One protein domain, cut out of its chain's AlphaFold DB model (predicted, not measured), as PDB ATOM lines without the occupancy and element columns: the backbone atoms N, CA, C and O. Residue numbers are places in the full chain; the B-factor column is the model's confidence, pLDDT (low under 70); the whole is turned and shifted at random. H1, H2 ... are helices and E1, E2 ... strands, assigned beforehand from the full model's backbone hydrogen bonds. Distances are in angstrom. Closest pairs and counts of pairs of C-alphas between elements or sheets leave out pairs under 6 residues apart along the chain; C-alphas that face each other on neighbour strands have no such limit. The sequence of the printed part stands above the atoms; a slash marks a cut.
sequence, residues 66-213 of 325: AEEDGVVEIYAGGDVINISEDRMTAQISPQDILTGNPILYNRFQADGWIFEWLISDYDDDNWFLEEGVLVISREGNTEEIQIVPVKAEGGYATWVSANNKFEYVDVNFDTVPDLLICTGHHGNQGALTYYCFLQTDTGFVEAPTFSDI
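AT A GLANCE: This is residues 66 to 213 of the 325 residues of an uncharacterized protein of Lachnospiraceae bacterium A4 (UniProt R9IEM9). Two twisted antiparallel sheets lie face to face as a sandwich, five strands E1 to E5 in one and four strands E6 to E9 in the other, and the long unnamed stretch 76 to 101 runs over the outward face of the larger sheet. The short helix H1 sits beside the strands of the smaller sheet, near the end of the printed part. The 148 printed residues hold nine named strands followed by one named helix, and the class is mostly strand. The sheets run E1 - E2 - E3 - E4 - E5 and E6 - E7 - E8 - E9. The whole is compact and rounded, with a radius of gyration of the C-alphas of 14.6 A and spans of 39 by 37 by 29 A.

IN THESE COORDINATES: Find C-alpha 72 at (240.407, 323.847, 473.474), where E1, residues 72 to 75, begins. Next come E2, residues 102 to 110, 23.5 A long, and E3, residues 113 to 123, 30.2 A. E4, residues 130 to 138, covers 26.4 A. E5, residues 141 to 152, covers 27.3 A and bends by 72 degrees at residue 144. Look for E6 at residues 166 to 169, beginning at C-alpha (232.623, 326.049, 465.792). E7, residues 178 to 186, is 22.6 A long and E8, residues 191 to 200, 28.5 A. E9 holds residues 203 to 206, and H1, residues 208 to 211, ends at C-alpha (230.522, 322.866, 452.491).

HOW THE PARTS SIT: Each sheet is a meander, each strand the antiparallel neighbour of the one before. In the hairpin E1 and E2, look at N 74 and O 105, 2.8 A apart and within hydrogen-bond range; in E2 and E3, at N 106 and O 117, 2.9 A. For E3 and E4 take N 116 and O 135, 2.8 A, and for E4 and E5 N 134 and O 148, 2.9 A. In the other sheet, find N 167 and O 180 of E6 and E7 at 3.0 A, N 181 and O 195 of E7 and E8 at 2.9 A, and N 198 and O 205 of E8 and E9 at 2.8 A. The facing parts of the sandwich are 10.3 A centre to centre, their strands at 31 degrees. Between E5 and E9 the closest C-alphas, those of Gln 146 and Gly 203, are 7.1 A apart. H1 is on the smaller sheet, at the sheet's level with a height of 1.9 A; its closest C-alpha pair with E8 is Ser 211 and Tyr 194, 5.1 A. H1 is too short for an O i to N i+4 pair.

THE WHOLE: The two C-alphas farthest apart, those of Gly 140 and Asn 188, are 43.7 A apart. The printed part has no cut. The links E1 to E2 and E5 to E6 are long. Mean pLDDT of the printed part is 88.5; look for values under 70 at residues 66 to 69, 85, 124, 127 to 128 and 153 to 156.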
ATOM      1  N   ALA A  66     244.352 328.778 476.489       48.75
ATOM      2  CA  ALA A  66     243.504 328.507 477.644       48.75
ATOM      3  C   ALA A  66     242.174 327.819 477.281       48.75
ATOM      4  O   ALA A  66     241.597 328.090 476.234       48.75
ATOM      5  N   GLU A  67     241.662 326.976 478.190       57.22
ATOM      6  CA  GLU A  67     240.245 326.587 478.199       57.22
ATOM      7  C   GLU A  67     239.402 327.840 478.477       57.22
ATOM      8  O   GLU A  67     239.273 328.267 479.628       57.22
ATOM      9  N   GLU A  68     238.833 328.431 477.434       57.66
ATOM     10  CA  GLU A  68     237.774 329.433 477.540       57.66
ATOM     11  C   GLU A  68     236.479 328.826 476.985       57.66
ATOM     12  O   GLU A  68     236.474 328.198 475.930       57.66
ATOM     13  N   ASP A  69     235.393 328.915 477.759       64.81
ATOM     14  CA  ASP A  69     234.043 328.458 477.382       64.81
ATOM     15  C   ASP A  69     233.929 327.026 476.811       64.81
ATOM     16  O   ASP A  69     233.080 326.726 475.977       64.81
ATOM     17  N   GLY A  70     234.750 326.091 477.303       76.50
ATOM     18  CA  GLY A  70     234.687 324.681 476.888       76.50
ATOM     19  C   GLY A  70     235.366 324.388 475.545       76.50
ATOM     20  O   GLY A  70     235.346 323.238 475.091       76.50
ATOM     21  N   VAL A  71     236.017 325.394 474.952       86.69
ATOM     22  CA  VAL A  71     236.848 325.265 473.755       86.69
ATOM     23  C   VAL A  71     238.297 324.964 474.147       86.69
ATOM     24  O   VAL A  71     238.822 325.499 475.122       86.69
ATOM     25  N   VAL A  72     238.954 324.079 473.398       90.56
ATOM     26  CA  VAL A  72     240.407 323.847 473.474       90.56
ATOM     27  C   VAL A  72     240.989 323.948 472.080       90.56
ATOM     28  O   VAL A  72     240.404 323.415 471.140       90.56
ATOM     29  N   GLU A  73     242.162 324.560 471.966       91.00
ATOM     30  CA  GLU A  73     242.974 324.567 470.753       91.00
ATOM     31  C   GLU A  73     244.394 324.106 471.066       91.00
ATOM     32  O   GLU A  73     245.019 324.552 472.028       91.00
ATOM     33  N   ILE A  74     244.912 323.210 470.234       89.69
ATOM     34  CA  ILE A  74     246.328 322.884 470.160       89.69
ATOM     35  C   ILE A  74     246.700 322.930 468.689       89.69
ATOM     36  O   ILE A  74     246.304 322.067 467.903       89.69
ATOM     37  N   TYR A  75     247.485 323.933 468.329       86.12
ATOM     38  CA  TYR A  75     247.998 324.102 466.984       86.12
ATOM     39  C   TYR A  75     249.413 324.669 467.063       86.12
ATOM     40  O   TYR A  75     249.651 325.670 467.732       86.12
ATOM     41  N   ALA A  76     250.359 324.009 466.399       84.31
ATOM     42  CA  ALA A  76     251.775 324.376 466.426       84.31
ATOM     43  C   ALA A  76     252.265 324.837 465.044       84.31
ATOM     44  O   ALA A  76     253.352 324.476 464.608       84.31
ATOM     45  N   GLY A  77     251.443 325.597 464.311       78.94
ATOM     46  CA  GLY A  77     251.836 326.123 462.997       78.94
ATOM     47  C   GLY A  77     252.080 325.040 461.939       78.94
ATOM     48  O   GLY A  77     252.896 325.244 461.042       78.94
ATOM     49  N   GLY A  78     251.405 323.894 462.068       80.12
ATOM     50  CA  GLY A  78     251.576 322.725 461.202       80.12
ATOM     51  C   GLY A  78     252.642 321.731 461.675       80.12
ATOM     52  O   GLY A  78     252.782 320.672 461.069       80.12
ATOM     53  N   ASP A  79     253.371 322.026 462.756       87.12
ATOM     54  CA  ASP A  79     254.261 321.046 463.373       87.12
ATOM     55  C   ASP A  79     253.463 319.928 464.060       87.12
ATOM     56  O   ASP A  79     252.371 320.141 464.594       87.12
ATOM     57  N   VAL A  80     254.049 318.730 464.093       90.00
ATOM     58  CA  VAL A  80     253.474 317.578 464.794       90.00
ATOM     59  C   VAL A  80     253.288 317.894 466.276       90.00
ATOM     60  O   VAL A  80     254.240 318.241 466.982       90.00
ATOM     61  N   ILE A  81     252.065 317.697 466.760       91.94
ATOM     62  CA  ILE A  81     251.693 317.858 468.162       91.94
ATOM     63  C   ILE A  81     251.625 316.500 468.862       91.94
ATOM     64  O   ILE A  81     251.395 315.457 468.255       91.94
ATOM     65  N   ASN A  82     251.821 316.502 470.180       88.50
ATOM     66  CA  ASN A  82     251.607 315.316 470.999       88.50
ATOM     67  C   ASN A  82     250.293 315.462 471.769       88.50
ATOM     68  O   ASN A  82     250.181 316.328 472.636       88.50
ATOM     69  N   ILE A  83     249.324 314.602 471.464       86.25
ATOM     70  CA  ILE A  83     248.049 314.516 472.178       86.25
ATOM     71  C   ILE A  83     248.138 313.291 473.082       86.25
ATOM     72  O   ILE A  83     248.125 312.155 472.611       86.25
ATOM     73  N   SER A  84     248.294 313.516 474.382       77.50
ATOM     74  CA  SER A  84     248.298 312.434 475.361       77.50
ATOM     75  C   SER A  84     246.888 311.858 475.555       77.50
ATOM     76  O   SER A  84     245.893 312.545 475.331       77.50
ATOM     77  N   GLU A  85     246.787 310.596 475.988       68.31
ATOM     78  CA  GLU A  85     245.493 309.916 476.208       68.31
ATOM     79  C   GLU A  85     244.587 310.641 477.218       68.31
ATOM     80  O   GLU A  85     243.372 310.516 477.156       68.31
ATOM     81  N   ASP A  86     245.160 311.411 478.144       78.69
ATOM     82  CA  ASP A  86     244.428 312.220 479.123       78.69
ATOM     83  C   ASP A  86     243.980 313.590 478.587       78.69
ATOM     84  O   ASP A  86     243.238 314.299 479.268       78.69
ATOM     85  N   ARG A  87     244.428 313.977 477.385       85.62
ATOM     86  CA  ARG A  87     244.043 315.237 476.736       85.62
ATOM     87  C   ARG A  87     242.737 315.102 475.959       85.62
ATOM     88  O   ARG A  87     241.958 316.058 475.940       85.62
ATOM     89  N   MET A  88     242.509 313.944 475.340       91.19
ATOM     90  CA  MET A  88     241.224 313.625 474.725       91.19
ATOM     91  C   MET A  88     240.202 313.237 475.787       91.19
ATOM     92  O   MET A  88     240.530 312.671 476.830       91.19
ATOM     93  N   THR A  89     238.940 313.556 475.526       92.19
ATOM     94  CA  THR A  89     237.835 313.143 476.393       92.19
ATOM     95  C   THR A  89     237.346 311.758 475.993       92.19
ATOM     96  O   THR A  89     237.174 310.892 476.859       92.19
ATOM     97  N   ALA A  90     237.181 311.529 474.688       92.06
ATOM     98  CA  ALA A  90     236.947 310.214 474.116       92.06
ATOM     99  C   ALA A  90     238.059 309.227 474.510       92.06
ATOM    100  O   ALA A  90     239.247 309.534 474.438       92.06
ATOM    101  N   GLN A  91     237.671 308.014 474.910       91.12
ATOM    102  CA  GLN A  91     238.609 306.952 475.289       91.12
ATOM    103  C   GLN A  91     239.167 306.244 474.044       91.12
ATOM    104  O   GLN A  91     238.911 305.059 473.818       91.12
ATOM    105  N   ILE A  92     239.905 306.985 473.214       91.56
ATOM    106  CA  ILE A  92     240.534 306.492 471.986       91.56
ATOM    107  C   ILE A  92     241.903 307.138 471.766       91.56
ATOM    108  O   ILE A  92     242.107 308.306 472.087       91.56
ATOM    109  N   SER A  93     242.848 306.378 471.214       91.25
ATOM    110  CA  SER A  93     244.147 306.919 470.819       91.25
ATOM    111  C   SER A  93     244.044 307.627 469.460       91.25
ATOM    112  O   SER A  93     243.487 307.045 468.525       91.25
ATOM    113  N   PRO A  94     244.644 308.822 469.282       92.12
ATOM    114  CA  PRO A  94     244.767 309.455 467.968       92.12
ATOM    115  C   PRO A  94     245.402 308.541 466.911       92.12
ATOM    116  O   PRO A  94     245.003 308.574 465.753       92.12
ATOM    117  N   GLN A  95     246.355 307.685 467.303       90.31
ATOM    118  CA  GLN A  95     247.026 306.754 466.385       90.31
ATOM    119  C   GLN A  95     246.120 305.612 465.900       90.31
ATOM    120  O   GLN A  95     246.463 304.938 464.931       90.31
ATOM    121  N   ASP A  96     244.980 305.380 466.559       93.00
ATOM    122  CA  ASP A  96     243.991 304.393 466.116       93.00
ATOM    123  C   ASP A  96     243.033 304.962 465.053       93.00
ATOM    124  O   ASP A  96     242.330 304.193 464.394       93.00
ATOM    125  N   ILE A  97     242.987 306.292 464.891       94.12
ATOM    126  CA  ILE A  97     242.023 306.993 464.024       94.12
ATOM    127  C   ILE A  97     242.663 307.855 462.934       94.12
ATOM    128  O   ILE A  97     241.997 308.126 461.939       94.12
ATOM    129  N   LEU A  98     243.923 308.261 463.097       93.19
ATOM    130  CA  LEU A  98     244.695 308.999 462.099       93.19
ATOM    131  C   LEU A  98     245.715 308.083 461.419       93.19
ATOM    132  O   LEU A  98     246.348 307.239 462.057       93.19
ATOM    133  N   THR A  99     245.908 308.286 460.120       93.00
ATOM    134  CA  THR A  99     247.000 307.693 459.346       93.00
ATOM    135  C   THR A  99     248.308 308.449 459.591       93.00
ATOM    136  O   THR A  99     249.369 307.823 459.673       93.00
ATOM    137  N   GLY A 100     248.238 309.781 459.687       90.88
ATOM    138  CA  GLY A 100     249.370 310.664 459.985       90.88
ATOM    139  C   GLY A 100     249.559 310.947 461.478       90.88
ATOM    140  O   GLY A 100     248.847 310.430 462.340       90.88
ATOM    141  N   ASN A 101     250.522 311.810 461.797       91.81
ATOM    142  CA  ASN A 101     250.670 312.379 463.133       91.81
ATOM    143  C   ASN A 101     249.783 313.621 463.267       91.81
ATOM    144  O   ASN A 101     249.720 314.414 462.331       91.81
ATOM    145  N   PRO A 102     249.129 313.843 464.417       92.50
ATOM    146  CA  PRO A 102     248.288 315.018 464.596       92.50
ATOM    147  C   PRO A 102     249.111 316.310 464.503       92.50
ATOM    148  O   PRO A 102     250.205 316.392 465.061       92.50
ATOM    149  N   ILE A 103     248.553 317.323 463.841       91.12
ATOM    150  CA  ILE A 103     249.093 318.694 463.731       91.12
ATOM    151  C   ILE A 103     248.128 319.748 464.290       91.12
ATOM    152  O   ILE A 103     248.535 320.863 464.620       91.12
ATOM    153  N   LEU A 104     246.851 319.384 464.428       90.81
ATOM    154  CA  LEU A 104     245.808 320.211 465.019       90.81
ATOM    155  C   LEU A 104     244.898 319.346 465.886       90.81
ATOM    156  O   LEU A 104     244.519 318.240 465.494       90.81
ATOM    157  N   TYR A 105     244.536 319.874 467.050       93.62
ATOM    158  CA  TYR A 105     243.498 319.323 467.909       93.62
ATOM    159  C   TYR A 105     242.657 320.449 468.484       93.62
ATOM    160  O   TYR A 105     243.162 321.276 469.244       93.62
ATOM    161  N   ASN A 106     241.368 320.424 468.170       94.12
ATOM    162  CA  ASN A 106     240.399 321.344 468.731       94.12
ATOM    163  C   ASN A 106     239.313 320.551 469.463       94.12
ATOM    164  O   ASN A 106     238.863 319.516 468.976       94.12
ATOM    165  N   ARG A 107     238.859 321.043 470.616       94.62
ATOM    166  CA  ARG A 107     237.707 320.486 471.335       94.62
ATOM    167  C   ARG A 107     236.643 321.554 471.490       94.62
ATOM    168  O   ARG A 107     236.979 322.693 471.788       94.62
ATOM    169  N   PHE A 108     235.388 321.166 471.342       94.75
ATOM    170  CA  PHE A 108     234.218 322.008 471.548       94.75
ATOM    171  C   PHE A 108     233.128 321.204 472.266       94.75
ATOM    172  O   PHE A 108     232.997 319.997 472.050       94.75
ATOM    173  N   GLN A 109     232.371 321.848 473.152       94.12
ATOM    174  CA  GLN A 109     231.313 321.212 473.938       94.12
ATOM    175  C   GLN A 109     230.017 322.007 473.802       94.12
ATOM    176  O   GLN A 109     230.011 323.217 474.013       94.12
ATOM    177  N   ALA A 110     228.917 321.324 473.483       93.69
ATOM    178  CA  ALA A 110     227.593 321.935 473.397       93.69
ATOM    179  C   ALA A 110     226.497 320.898 473.668       93.69
ATOM    180  O   ALA A 110     226.577 319.767 473.196       93.69
ATOM    181  N   ASP A 111     225.473 321.269 474.440       93.12
ATOM    182  CA  ASP A 111     224.293 320.436 474.732       93.12
ATOM    183  C   ASP A 111     224.598 318.980 475.153       93.12
ATOM    184  O   ASP A 111     223.903 318.020 474.797       93.12
ATOM    185  N   GLY A 112     225.653 318.801 475.954       92.88
ATOM    186  CA  GLY A 112     226.088 317.496 476.457       92.88
ATOM    187  C   GLY A 112     226.809 316.623 475.423       92.88
ATOM    188  O   GLY A 112     227.062 315.443 475.692       92.88
ATOM    189  N   TRP A 113     227.111 317.166 474.244       95.38
ATOM    190  CA  TRP A 113     228.032 316.592 473.271       95.38
ATOM    191  C   TRP A 113     229.436 317.151 473.451       95.38
ATOM    192  O   TRP A 113     229.629 318.304 473.836       95.38
ATOM    193  N   ILE A 114     230.416 316.317 473.123       95.69
ATOM    194  CA  ILE A 114     231.826 316.675 473.070       95.69
ATOM    195  C   ILE A 114     232.315 316.352 471.666       95.69
ATOM    196  O   ILE A 114     232.219 315.205 471.221       95.69
ATOM    197  N   PHE A 115     232.829 317.372 470.994       96.88
ATOM    198  CA  PHE A 115     233.365 317.311 469.645       96.88
ATOM    199  C   PHE A 115     234.870 317.516 469.711       96.88
ATOM    200  O   PHE A 115     235.345 318.516 470.244       96.88
ATOM    201  N   GLU A 116     235.621 316.562 469.183       96.00
ATOM    202  CA  GLU A 116     237.079 316.580 469.143       96.00
ATOM    203  C   GLU A 116     237.503 316.487 467.678       96.00
ATOM    204  O   GLU A 116     237.315 315.462 467.023       96.00
ATOM    205  N   TRP A 117     238.012 317.592 467.145       95.25
ATOM    206  CA  TRP A 117     238.429 317.747 465.758       95.25
ATOM    207  C   TRP A 117     239.945 317.623 465.652       95.25
ATOM    208  O   TRP A 117     240.679 318.380 466.289       95.25
ATOM    209  N   LEU A 118     240.404 316.675 464.841       93.94
ATOM    210  CA  LEU A 118     241.814 316.396 464.615       93.94
ATOM    211  C   LEU A 118     242.155 316.551 463.138       93.94
ATOM    212  O   LEU A 118     241.372 316.149 462.281       93.94
ATOM    213  N   ILE A 119     243.349 317.064 462.857       91.50
ATOM    214  CA  ILE A 119     243.963 317.033 461.523       91.50
ATOM    215  C   ILE A 119     245.365 316.451 461.665       91.50
ATOM    216  O   ILE A 119     246.040 316.719 462.668       91.50
ATOM    217  N   SER A 120     245.798 315.652 460.691       91.50
ATOM    218  CA  SER A 120     247.139 315.067 460.661       91.50
ATOM    219  C   SER A 120     248.031 315.632 459.553       91.50
ATOM    220  O   SER A 120     247.557 316.236 458.596       91.50
ATOM    221  N   ASP A 121     249.337 315.393 459.679       87.25
ATOM    222  CA  ASP A 121     250.360 315.669 458.659       87.25
ATOM    223  C   ASP A 121     250.314 314.699 457.463       87.25
ATOM    224  O   ASP A 121     251.254 314.657 456.661       87.25
ATOM    225  N   TYR A 122     249.265 313.876 457.351       83.38
ATOM    226  CA  TYR A 122     249.134 312.932 456.255       83.38
ATOM    227  C   TYR A 122     248.947 313.670 454.926       83.38
ATOM    228  O   TYR A 122     247.903 314.264 454.663       83.38
ATOM    229  N   ASP A 123     249.967 313.569 454.080       72.00
ATOM    230  CA  ASP A 123     249.972 314.068 452.707       72.00
ATOM    231  C   ASP A 123     249.346 312.996 451.794       72.00
ATOM    232  O   ASP A 123     249.972 311.975 451.480       72.00
ATOM    233  N   ASP A 124     248.079 313.192 451.411       68.31
ATOM    234  CA  ASP A 124     247.496 312.495 450.256       68.31
ATOM    235  C   ASP A 124     248.263 312.962 448.996       68.31
ATOM    236  O   ASP A 124     248.824 314.053 448.966       68.31
ATOM    237  N   ASP A 125     248.251 312.209 447.892       74.56
ATOM    238  CA  ASP A 125     248.876 312.655 446.624       74.56
ATOM    239  C   ASP A 125     248.264 313.983 446.097       74.56
ATOM    240  O   ASP A 125     248.714 314.560 445.101       74.56
ATOM    241  N   ASN A 126     247.201 314.452 446.751       71.75
ATOM    242  CA  ASN A 126     246.527 315.708 446.537       71.75
ATOM    243  C   ASN A 126     246.905 316.737 447.618       71.75
ATOM    244  O   ASN A 126     246.284 316.773 448.674       71.75
ATOM    245  N   TRP A 127     247.814 317.658 447.283       67.12
ATOM    246  CA  TRP A 127     248.272 318.761 448.149       67.12
ATOM    247  C   TRP A 127     247.176 319.730 448.633       67.12
ATOM    248  O   TRP A 127     247.468 320.665 449.375       67.12
ATOM    249  N   PHE A 128     245.934 319.569 448.168       67.19
ATOM    250  CA  PHE A 128     244.785 320.349 448.626       67.19
ATOM    251  C   PHE A 128     244.035 319.690 449.787       67.19
ATOM    252  O   PHE A 128     243.210 320.353 450.409       67.19
ATOM    253  N   LEU A 129     244.288 318.405 450.057       73.69
ATOM    254  CA  LEU A 129     243.539 317.614 451.025       73.69
ATOM    255  C   LEU A 129     244.450 317.110 452.142       73.69
ATOM    256  O   LEU A 129     245.474 316.483 451.893       73.69
ATOM    257  N   GLU A 130     244.002 317.331 453.363       83.12
ATOM    258  CA  GLU A 130     244.551 316.810 454.604       83.12
ATOM    259  C   GLU A 130     243.607 315.735 455.158       83.12
ATOM    260  O   GLU A 130     242.412 315.668 454.837       83.12
ATOM    261  N   GLU A 131     244.132 314.865 456.010       90.19
ATOM    262  CA  GLU A 131     243.308 313.929 456.766       90.19
ATOM    263  C   GLU A 131     242.737 314.632 458.001       90.19
ATOM    264  O   GLU A 131     243.477 315.021 458.904       90.19
ATOM    265  N   GLY A 132     241.410 314.764 458.045       92.25
ATOM    266  CA  GLY A 132     240.666 315.243 459.202       92.25
ATOM    267  C   GLY A 132     239.844 314.126 459.844       92.25
ATOM    268  O   GLY A 132     239.345 313.225 459.167       92.25
ATOM    269  N   VAL A 133     239.663 314.177 461.158       95.25
ATOM    270  CA  VAL A 133     238.776 313.266 461.888       95.25
ATOM    271  C   VAL A 133     237.994 314.046 462.930       95.25
ATOM    272  O   VAL A 133     238.571 314.729 463.775       95.25
ATOM    273  N   LEU A 134     236.672 313.894 462.900       97.19
ATOM    274  CA  LEU A 134     235.786 314.343 463.963       97.19
ATOM    275  C   LEU A 134     235.445 313.156 464.868       97.19
ATOM    276  O   LEU A 134     234.851 312.169 464.430       97.19
ATOM    277  N   VAL A 135     235.806 313.263 466.141       97.12
ATOM    278  CA  VAL A 135     235.418 312.325 467.195       97.12
ATOM    279  C   VAL A 135     234.312 312.960 468.025       97.12
ATOM    280  O   VAL A 135     234.408 314.113 468.435       97.12
ATOM    281  N   ILE A 136     233.243 312.206 468.255       97.38
ATOM    282  CA  ILE A 136     232.035 312.683 468.924       97.38
ATOM    283  C   ILE A 136     231.738 311.749 470.086       97.38
ATOM    284  O   ILE A 136     231.665 310.531 469.914       97.38
ATOM    285  N   SER A 137     231.543 312.319 471.268       95.56
ATOM    286  CA  SER A 137     231.156 311.584 472.473       95.56
ATOM    287  C   SER A 137     230.146 312.376 473.303       95.56
ATOM    288  O   SER A 137     229.798 313.514 472.975       95.56
ATOM    289  N   ARG A 138     229.622 311.763 474.369       94.00
ATOM    290  CA  ARG A 138     228.682 312.405 475.299       94.00
ATOM    291  C   ARG A 138     229.362 312.714 476.624       94.00
ATOM    292  O   ARG A 138     230.166 311.926 477.126       94.00
ATOM    293  N   GLU A 139     228.956 313.809 477.254       92.06
ATOM    294  CA  GLU A 139     229.353 314.096 478.632       92.06
ATOM    295  C   GLU A 139     228.994 312.924 479.559       92.06
ATOM    296  O   GLU A 139     227.853 312.465 479.628       92.06
ATOM    297  N   GLY A 140     229.996 312.409 480.274       89.88
ATOM    298  CA  GLY A 140     229.831 311.274 481.183       89.88
ATOM    299  C   GLY A 140     229.719 309.895 480.516       89.88
ATOM    300  O   GLY A 140     229.623 308.907 481.244       89.88
ATOM    301  N   ASN A 141     229.770 309.798 479.182       89.88
ATOM    302  CA  ASN A 141     229.874 308.535 478.444       89.88
ATOM    303  C   ASN A 141     230.895 308.669 477.304       89.88
ATOM    304  O   ASN A 141     230.550 308.953 476.159       89.88
ATOM    305  N   THR A 142     232.164 308.471 477.652       84.81
ATOM    306  CA  THR A 142     233.313 308.678 476.760       84.81
ATOM    307  C   THR A 142     233.808 307.401 476.074       84.81
ATOM    308  O   THR A 142     234.758 307.457 475.295       84.81
ATOM    309  N   GLU A 143     233.180 306.253 476.355       89.06
ATOM    310  CA  GLU A 143     233.448 304.968 475.687       89.06
ATOM    311  C   GLU A 143     232.568 304.777 474.441       89.06
ATOM    312  O   GLU A 143     232.986 304.142 473.472       89.06
ATOM    313  N   GLU A 144     231.348 305.322 474.451       93.12
ATOM    314  CA  GLU A 144     230.460 305.328 473.290       93.12
ATOM    315  C   GLU A 144     230.792 306.523 472.399       93.12
ATOM    316  O   GLU A 144     230.373 307.654 472.651       93.12
ATOM    317  N   ILE A 145     231.591 306.250 471.371       95.44
ATOM    318  CA  ILE A 145     232.131 307.264 470.472       95.44
ATOM    319  C   ILE A 145     231.662 307.034 469.040       95.44
ATOM    320  O   ILE A 145     231.564 305.899 468.565       95.44
ATOM    321  N   GLN A 146     231.426 308.131 468.335       97.44
ATOM    322  CA  GLN A 146     231.307 308.148 466.888       97.44
ATOM    323  C   GLN A 146     232.571 308.776 466.300       97.44
ATOM    324  O   GLN A 146     233.060 309.786 466.794       97.44
ATOM    325  N   ILE A 147     233.088 308.177 465.230       97.00
ATOM    326  CA  ILE A 147     234.251 308.673 464.494       97.00
ATOM    327  C   ILE A 147     233.792 308.963 463.070       97.00
ATOM    328  O   ILE A 147     233.237 308.082 462.408       97.00
ATOM    329  N   VAL A 148     234.019 310.187 462.608       96.69
ATOM    330  CA  VAL A 148     233.683 310.644 461.259       96.69
ATOM    331  C   VAL A 148     234.978 311.072 460.566       96.69
ATOM    332  O   VAL A 148     235.513 312.135 460.880       96.69
ATOM    333  N   PRO A 149     235.526 310.243 459.659       94.12
ATOM    334  CA  PRO A 149     236.644 310.641 458.813       94.12
ATOM    335  C   PRO A 149     236.208 311.728 457.830       94.12
ATOM    336  O   PRO A 149     235.142 311.615 457.226       94.12
ATOM    337  N   VAL A 150     237.053 312.734 457.634       89.94
ATOM    338  CA  VAL A 150     236.807 313.893 456.772       89.94
ATOM    339  C   VAL A 150     238.038 314.109 455.898       89.94
ATOM    340  O   VAL A 150     239.171 314.057 456.373       89.94
ATOM    341  N   LYS A 151     237.841 314.360 454.603       85.50
ATOM    342  CA  LYS A 151     238.926 314.867 453.756       85.50
ATOM    343  C   LYS A 151     238.958 316.378 453.907       85.50
ATOM    344  O   LYS A 151     238.112 317.056 453.337       85.50
ATOM    345  N   ALA A 152     239.883 316.875 454.719       75.62
ATOM    346  CA  ALA A 152     239.927 318.279 455.058       75.62
ATOM    347  C   ALA A 152     240.590 319.091 453.932       75.62
ATOM    348  O   ALA A 152     241.730 318.845 453.572       75.62
ATOM    349  N   GLU A 153     239.908 320.080 453.372       68.94
ATOM    350  CA  GLU A 153     240.462 321.057 452.433       68.94
ATOM    351  C   GLU A 153     241.305 322.103 453.188       68.94
ATOM    352  O   GLU A 153     240.884 323.236 453.385       68.94
ATOM    353  N   GLY A 154     242.476 321.710 453.698       56.38
ATOM    354  CA  GLY A 154     243.382 322.604 454.441       56.38
ATOM    355  C   GLY A 154     244.377 323.370 453.560       56.38
ATOM    356  O   GLY A 154     244.959 324.374 453.978       56.38
ATOM    357  N   GLY A 155     244.565 322.939 452.308       57.06
ATOM    358  CA  GLY A 155     245.559 323.520 451.408       57.06
ATOM    359  C   GLY A 155     245.250 324.980 451.057       57.06
ATOM    360  O   GLY A 155     244.314 325.251 450.311       57.06
ATOM    361  N   TYR A 156     246.091 325.912 451.525       60.78
ATOM    362  CA  TYR A 156     246.004 327.374 451.322       60.78
ATOM    363  C   TYR A 156     244.913 328.120 452.101       60.78
ATOM    364  O   TYR A 156     244.796 329.338 451.934       60.78
ATOM    365  N   ALA A 157     244.158 327.440 452.964       70.19
ATOM    366  CA  ALA A 157     243.232 328.117 453.855       70.19
ATOM    367  C   ALA A 157     244.008 328.939 454.897       70.19
ATOM    368  O   ALA A 157     245.015 328.488 455.445       70.19
ATOM    369  N   THR A 158     243.541 330.151 455.204       75.88
ATOM    370  CA  THR A 158     243.989 330.827 456.432       75.88
ATOM    371  C   THR A 158     243.141 330.318 457.585       75.88
ATOM    372  O   THR A 158     241.932 330.556 457.612       75.88
ATOM    373  N   TRP A 159     243.779 329.585 458.500       76.81
ATOM    374  CA  TRP A 159     243.117 328.973 459.646       76.81
ATOM    375  C   TRP A 159     242.485 330.006 460.575       76.81
ATOM    376  O   TRP A 159     243.062 331.052 460.861       76.81
ATOM    377  N   VAL A 160     241.315 329.636 461.085       82.31
ATOM    378  CA  VAL A 160     240.588 330.347 462.132       82.31
ATOM    379  C   VAL A 160     240.858 329.669 463.478       82.31
ATOM    380  O   VAL A 160     240.928 328.435 463.542       82.31
ATOM    381  N   SER A 161     241.002 330.468 464.541       84.25
ATOM    382  CA  SER A 161     241.165 329.977 465.916       84.25
ATOM    383  C   SER A 161     239.947 329.179 466.379       84.25
ATOM    384  O   SER A 161     238.823 329.413 465.933       84.25
ATOM    385  N   ALA A 162     240.136 328.246 467.309       85.62
ATOM    386  CA  ALA A 162     239.050 327.392 467.789       85.62
ATOM    387  C   ALA A 162     237.856 328.191 468.339       85.62
ATOM    388  O   ALA A 162     236.717 327.780 468.129       85.62
ATOM    389  N   ASN A 163     238.108 329.350 468.960       86.00
ATOM    390  CA  ASN A 163     237.075 330.229 469.521       86.00
ATOM    391  C   ASN A 163     236.077 330.757 468.479       86.00
ATOM    392  O   ASN A 163     234.944 331.049 468.835       86.00
ATOM    393  N   ASN A 164     236.475 330.843 467.207       87.00
ATOM    394  CA  ASN A 164     235.614 331.306 466.113       87.00
ATOM    395  C   ASN A 164     235.360 330.203 465.067       87.00
ATOM    396  O   ASN A 164     234.910 330.475 463.952       87.00
ATOM    397  N   LYS A 165     235.729 328.954 465.381       90.06
ATOM    398  CA  LYS A 165     235.697 327.839 464.428       90.06
ATOM    399  C   LYS A 165     234.375 327.088 464.443       90.06
ATOM    400  O   LYS A 165     233.960 326.596 463.398       90.06
ATOM    401  N   PHE A 166     233.765 326.935 465.610       94.19
ATOM    402  CA  PHE A 166     232.623 326.049 465.792       94.19
ATOM    403  C   PHE A 166     231.329 326.839 465.895       94.19
ATOM    404  O   PHE A 166     231.231 327.757 466.700       94.19
ATOM    405  N   GLU A 167     230.327 326.414 465.135       95.31
ATOM    406  CA  GLU A 167     228.943 326.843 465.324       95.31
ATOM    407  C   GLU A 167     228.101 325.623 465.685       95.31
ATOM    408  O   GLU A 167     228.294 324.537 465.130       95.31
ATOM    409  N   TYR A 168     227.157 325.805 466.605       96.75
ATOM    410  CA  TYR A 168     226.208 324.766 466.991       96.75
ATOM    411  C   TYR A 168     224.786 325.294 466.834       96.75
ATOM    412  O   TYR A 168     224.253 325.980 467.709       96.75
ATOM    413  N   VAL A 169     224.212 325.055 465.659       97.38
ATOM    414  CA  VAL A 169     223.024 325.760 465.176       97.38
ATOM    415  C   VAL A 169     222.238 324.894 464.200       97.38
ATOM    416  O   VAL A 169     222.811 324.121 463.445       97.38
ATOM    417  N   ASP A 170     220.914 325.009 464.237       98.12
ATOM    418  CA  ASP A 170     219.993 324.280 463.360       98.12
ATOM    419  C   ASP A 170     220.055 324.859 461.935       98.12
ATOM    420  O   ASP A 170     219.583 325.978 461.697       98.12
ATOM    421  N   VAL A 171     220.671 324.125 461.002       98.12
ATOM    422  CA  VAL A 171     220.814 324.554 459.597       98.12
ATOM    423  C   VAL A 171     219.850 323.848 458.652       98.12
ATOM    424  O   VAL A 171     219.626 324.326 457.539       98.12
ATOM    425  N   ASN A 172     219.282 322.714 459.064       98.00
ATOM    426  CA  ASN A 172     218.286 321.980 458.281       98.00
ATOM    427  C   ASN A 172     216.830 322.351 458.654       98.00
ATOM    428  O   ASN A 172     215.888 321.916 457.984       98.00
ATOM    429  N   PHE A 173     216.663 323.200 459.669       98.00
ATOM    430  CA  PHE A 173     215.418 323.730 460.217       98.00
ATOM    431  C   PHE A 173     214.500 322.670 460.846       98.00
ATOM    432  O   PHE A 173     213.268 322.797 460.786       98.00
ATOM    433  N   ASP A 174     215.078 321.622 461.442       97.25
ATOM    434  CA  ASP A 174     214.356 320.530 462.104       97.25
ATOM    435  C   ASP A 174     214.196 320.706 463.626       97.25
ATOM    436  O   ASP A 174     213.588 319.855 464.287       97.25
ATOM    437  N   THR A 175     214.635 321.848 464.165       96.31
ATOM    438  CA  THR A 175     214.663 322.244 465.584       96.31
ATOM    439  C   THR A 175     215.751 321.591 466.437       96.31
ATOM    440  O   THR A 175     215.788 321.822 467.650       96.31
ATOM    441  N   VAL A 176     216.643 320.808 465.833       97.06
ATOM    442  CA  VAL A 176     217.812 320.215 466.478       97.06
ATOM    443  C   VAL A 176     219.069 320.921 465.962       97.06
ATOM    444  O   VAL A 176     219.250 321.029 464.756       97.06
ATOM    445  N   PRO A 177     219.954 321.427 466.839       97.69
ATOM    446  CA  PRO A 177     221.184 322.051 466.372       97.69
ATOM    447  C   PRO A 177     222.135 321.053 465.703       97.69
ATOM    448  O   PRO A 177     222.294 319.920 466.162       97.69
ATOM    449  N   ASP A 178     222.819 321.530 464.672       98.19
ATOM    450  CA  ASP A 178     223.846 320.826 463.916       98.19
ATOM    451  C   ASP A 178     225.233 321.394 464.247       98.19
ATOM    452  O   ASP A 178     225.355 322.490 464.795       98.19
ATOM    453  N   LEU A 179     226.299 320.671 463.898       98.06
ATOM    454  CA  LEU A 179     227.671 321.156 464.070       98.06
ATOM    455  C   LEU A 179     228.207 321.718 462.754       98.06
ATOM    456  O   LEU A 179     228.271 320.999 461.753       98.06
ATOM    457  N   LEU A 180     228.692 322.958 462.783       97.50
ATOM    458  CA  LEU A 180     229.521 323.515 461.720       97.50
ATOM    459  C   LEU A 180     230.956 323.713 462.210       97.50
ATOM    460  O   LEU A 180     231.188 324.154 463.334       97.50
ATOM    461  N   ILE A 181     231.922 323.417 461.340       95.25
ATOM    462  CA  ILE A 181     233.351 323.632 461.590       95.25
ATOM    463  C   ILE A 181     233.902 324.508 460.468       95.25
ATOM    464  O   ILE A 181     234.034 324.051 459.333       95.25
ATOM    465  N   CYS A 182     234.229 325.759 460.782       93.56
ATOM    466  CA  CYS A 182     234.847 326.699 459.857       93.56
ATOM    467  C   CYS A 182     236.192 326.150 459.378       93.56
ATOM    468  O   CYS A 182     237.079 325.814 460.168       93.56
ATOM    469  N   THR A 183     236.343 326.063 458.064       88.94
ATOM    470  CA  THR A 183     237.531 325.491 457.420       88.94
ATOM    471  C   THR A 183     238.602 326.541 457.120       88.94
ATOM    472  O   THR A 183     239.693 326.194 456.683       88.94
ATOM    473  N   GLY A 184     238.318 327.817 457.395       88.06
ATOM    474  CA  GLY A 184     239.228 328.929 457.151       88.06
ATOM    475  C   GLY A 184     238.802 329.823 455.991       88.06
ATOM    476  O   GLY A 184     237.728 329.666 455.411       88.06
ATOM    477  N   HIS A 185     239.667 330.781 455.662       88.00
ATOM    478  CA  HIS A 185     239.502 331.650 454.498       88.00
ATOM    479  C   HIS A 185     240.162 331.043 453.263       88.00
ATOM    480  O   HIS A 185     241.375 330.819 453.254       88.00
ATOM    481  N   HIS A 186     239.383 330.874 452.196       86.94
ATOM    482  CA  HIS A 186     239.789 330.215 450.958       86.94
ATOM    483  C   HIS A 186     239.879 331.164 449.767       86.94
ATOM    484  O   HIS A 186     239.033 332.038 449.542       86.94
ATOM    485  N   GLY A 187     240.902 330.930 448.943       84.69
ATOM    486  CA  GLY A 187     241.135 331.641 447.690       84.69
ATOM    487  C   GLY A 187     241.458 333.132 447.851       84.69
ATOM    488  O   GLY A 187     241.450 333.707 448.936       84.69
ATOM    489  N   ASN A 188     241.709 333.808 446.726       80.69
ATOM    490  CA  ASN A 188     242.111 335.225 446.714       80.69
ATOM    491  C   ASN A 188     241.039 336.195 447.239       80.69
ATOM    492  O   ASN A 188     241.326 337.375 447.423       80.69
ATOM    493  N   GLN A 189     239.803 335.721 447.391       85.25
ATOM    494  CA  GLN A 189     238.678 336.506 447.891       85.25
ATOM    495  C   GLN A 189     238.351 336.192 449.351       85.25
ATOM    496  O   GLN A 189     237.396 336.766 449.850       85.25
ATOM    497  N   GLY A 190     239.103 335.303 450.014       87.25
ATOM    498  CA  GLY A 190     238.951 334.997 451.438       87.25
ATOM    499  C   GLY A 190     237.579 334.440 451.821       87.25
ATOM    500  O   GLY A 190     237.069 334.795 452.881       87.25
ATOM    501  N   ALA A 191     236.972 333.621 450.957       90.50
ATOM    502  CA  ALA A 191     235.662 333.032 451.215       90.50
ATOM    503  C   ALA A 191     235.744 332.039 452.380       90.50
ATOM    504  O   ALA A 191     236.616 331.177 452.393       90.50
ATOM    505  N   LEU A 192     234.833 332.155 453.338       92.31
ATOM    506  CA  LEU A 192     234.705 331.220 454.449       92.31
ATOM    507  C   LEU A 192     233.813 330.053 454.038       92.31
ATOM    508  O   LEU A 192     232.745 330.268 453.470       92.31
ATOM    509  N   THR A 193     234.219 328.831 454.349       93.00
ATOM    510  CA  THR A 193     233.407 327.620 454.152       93.00
ATOM    511  C   THR A 193     233.445 326.764 455.411       93.00
ATOM    512  O   THR A 193     234.331 326.916 456.256       93.00
ATOM    513  N   TYR A 194     232.473 325.869 455.560       94.81
ATOM    514  CA  TYR A 194     232.274 325.094 456.784       94.81
ATOM    515  C   TYR A 194     232.035 323.626 456.453       94.81
ATOM    516  O   TYR A 194     231.195 323.332 455.609       94.81
ATOM    517  N   TYR A 195     232.672 322.703 457.176       95.56
ATOM    518  CA  TYR A 195     232.115 321.352 457.260       95.56
ATOM    519  C   TYR A 195     230.804 321.418 458.029       95.56
ATOM    520  O   TYR A 195     230.729 322.093 459.054       95.56
ATOM    521  N   CYS A 196     229.796 320.697 457.553       97.25
ATOM    522  CA  CYS A 196     228.496 320.601 458.199       97.25
ATOM    523  C   CYS A 196     228.213 319.156 458.586       97.25
ATOM    524  O   CYS A 196     228.305 318.257 457.748       97.25
ATOM    525  N   PHE A 197     227.832 318.942 459.840       97.94
ATOM    526  CA  PHE A 197     227.409 317.652 460.355       97.94
ATOM    527  C   PHE A 197     226.019 317.791 460.960       97.94
ATOM    528  O   PHE A 197     225.854 318.412 462.009       97.94
ATOM    529  N   LEU A 198     225.035 317.192 460.297       98.00
ATOM    530  CA  LEU A 198     223.647 317.220 460.730       98.00
ATOM    531  C   LEU A 198     223.433 316.258 461.887       98.00
ATOM    532  O   LEU A 198     223.851 315.094 461.810       98.00
ATOM    533  N   GLN A 199     222.763 316.714 462.938       97.88
ATOM    534  CA  GLN A 199     222.406 315.845 464.044       97.88
ATOM    535  C   GLN A 199     221.259 314.909 463.636       97.88
ATOM    536  O   GLN A 199     220.294 315.268 462.975       97.88
ATOM    537  N   THR A 200     221.364 313.656 464.057       95.25
ATOM    538  CA  THR A 200     220.373 312.595 463.860       95.25
ATOM    539  C   THR A 200     220.075 311.921 465.198       95.25
ATOM    540  O   THR A 200     220.805 312.095 466.177       95.25
ATOM    541  N   ASP A 201     219.059 311.057 465.238       91.62
ATOM    542  CA  ASP A 201     218.725 310.256 466.428       91.62
ATOM    543  C   ASP A 201     219.899 309.409 466.962       91.62
ATOM    544  O   ASP A 201     219.891 308.996 468.123       91.62
ATOM    545  N   THR A 202     220.892 309.109 466.117       89.00
ATOM    546  CA  THR A 202     221.994 308.184 466.427       89.00
ATOM    547  C   THR A 202     223.377 308.832 466.466       89.00
ATOM    548  O   THR A 202     224.356 308.114 466.646       89.00
ATOM    549  N   GLY A 203     223.483 310.149 466.287       94.25
ATOM    550  CA  GLY A 203     224.767 310.847 466.164       94.25
ATOM    551  C   GLY A 203     224.734 311.867 465.035       94.25
ATOM    552  O   GLY A 203     223.675 312.413 464.755       94.25
ATOM    553  N   PHE A 204     225.854 312.096 464.359       97.56
ATOM    554  CA  PHE A 204     225.974 313.136 463.334       97.56
ATOM    555  C   PHE A 204     226.304 312.567 461.954       97.56
ATOM    556  O   PHE A 204     226.992 311.555 461.839       97.56
ATOM    557  N   VAL A 205     225.833 313.204 460.887       96.06
ATOM    558  CA  VAL A 205     226.135 312.804 459.505       96.06
ATOM    559  C   VAL A 205     226.587 314.019 458.713       96.06
ATOM    560  O   VAL A 205     225.946 315.062 458.763       96.06
ATOM    561  N   GLU A 206     227.683 313.885 457.971       95.62
ATOM    562  CA  GLU A 206     228.189 314.959 457.117       95.62
ATOM    563  C   GLU A 206     227.168 315.351 456.029       95.62
ATOM    564  O   GLU A 206     226.590 314.489 455.359       95.62
ATOM    565  N   ALA A 207     226.981 316.657 455.831       96.06
ATOM    566  CA  ALA A 207     226.177 317.252 454.769       96.06
ATOM    567  C   ALA A 207     227.078 318.030 453.793       96.06
ATOM    568  O   ALA A 207     227.158 319.258 453.858       96.06
ATOM    569  N   PRO A 208     227.742 317.338 452.849       93.62
ATOM    570  CA  PRO A 208     228.805 317.929 452.032       93.62
ATOM    571  C   PRO A 208     228.332 319.081 451.139       93.62
ATOM    572  O   PRO A 208     229.103 319.982 450.847       93.62
ATOM    573  N   THR A 209     227.054 319.112 450.744       96.31
ATOM    574  CA  THR A 209     226.507 320.216 449.933       96.31
ATOM    575  C   THR A 209     226.452 321.552 450.679       96.31
ATOM    576  O   THR A 209     226.290 322.583 450.038       96.31
ATOM    577  N   PHE A 210     226.534 321.555 452.016       97.38
ATOM    578  CA  PHE A 210     226.679 322.797 452.781       97.38
ATOM    579  C   PHE A 210     228.103 323.352 452.669       97.38
ATOM    580  O   PHE A 210     228.280 324.564 452.604       97.38
ATOM    581  N   SER A 211     229.111 322.476 452.597       91.12
ATOM    582  CA  SER A 211     230.522 322.866 452.491       91.12
ATOM    583  C   SER A 211     230.823 323.680 451.231       91.12
ATOM    584  O   SER A 211     231.741 324.497 451.231       91.12
ATOM    585  N   ASP A 212     230.001 323.520 450.191       91.81
ATOM    586  CA  ASP A 212     230.070 324.280 448.940       91.81
ATOM    587  C   ASP A 212     229.476 325.704 449.044       91.81
ATOM    588  O   ASP A 212     229.537 326.466 448.075       91.81
ATOM    589  N   ILE A 213     228.867 326.076 450.177       96.88
ATOM    590  CA  ILE A 213     228.214 327.377 450.380       96.88
ATOM    591  C   ILE A 213     229.214 328.357 451.014       96.88
ATOM    592  O   ILE A 213     229.539 328.220 452.197       96.88
TER     593      ILE A 213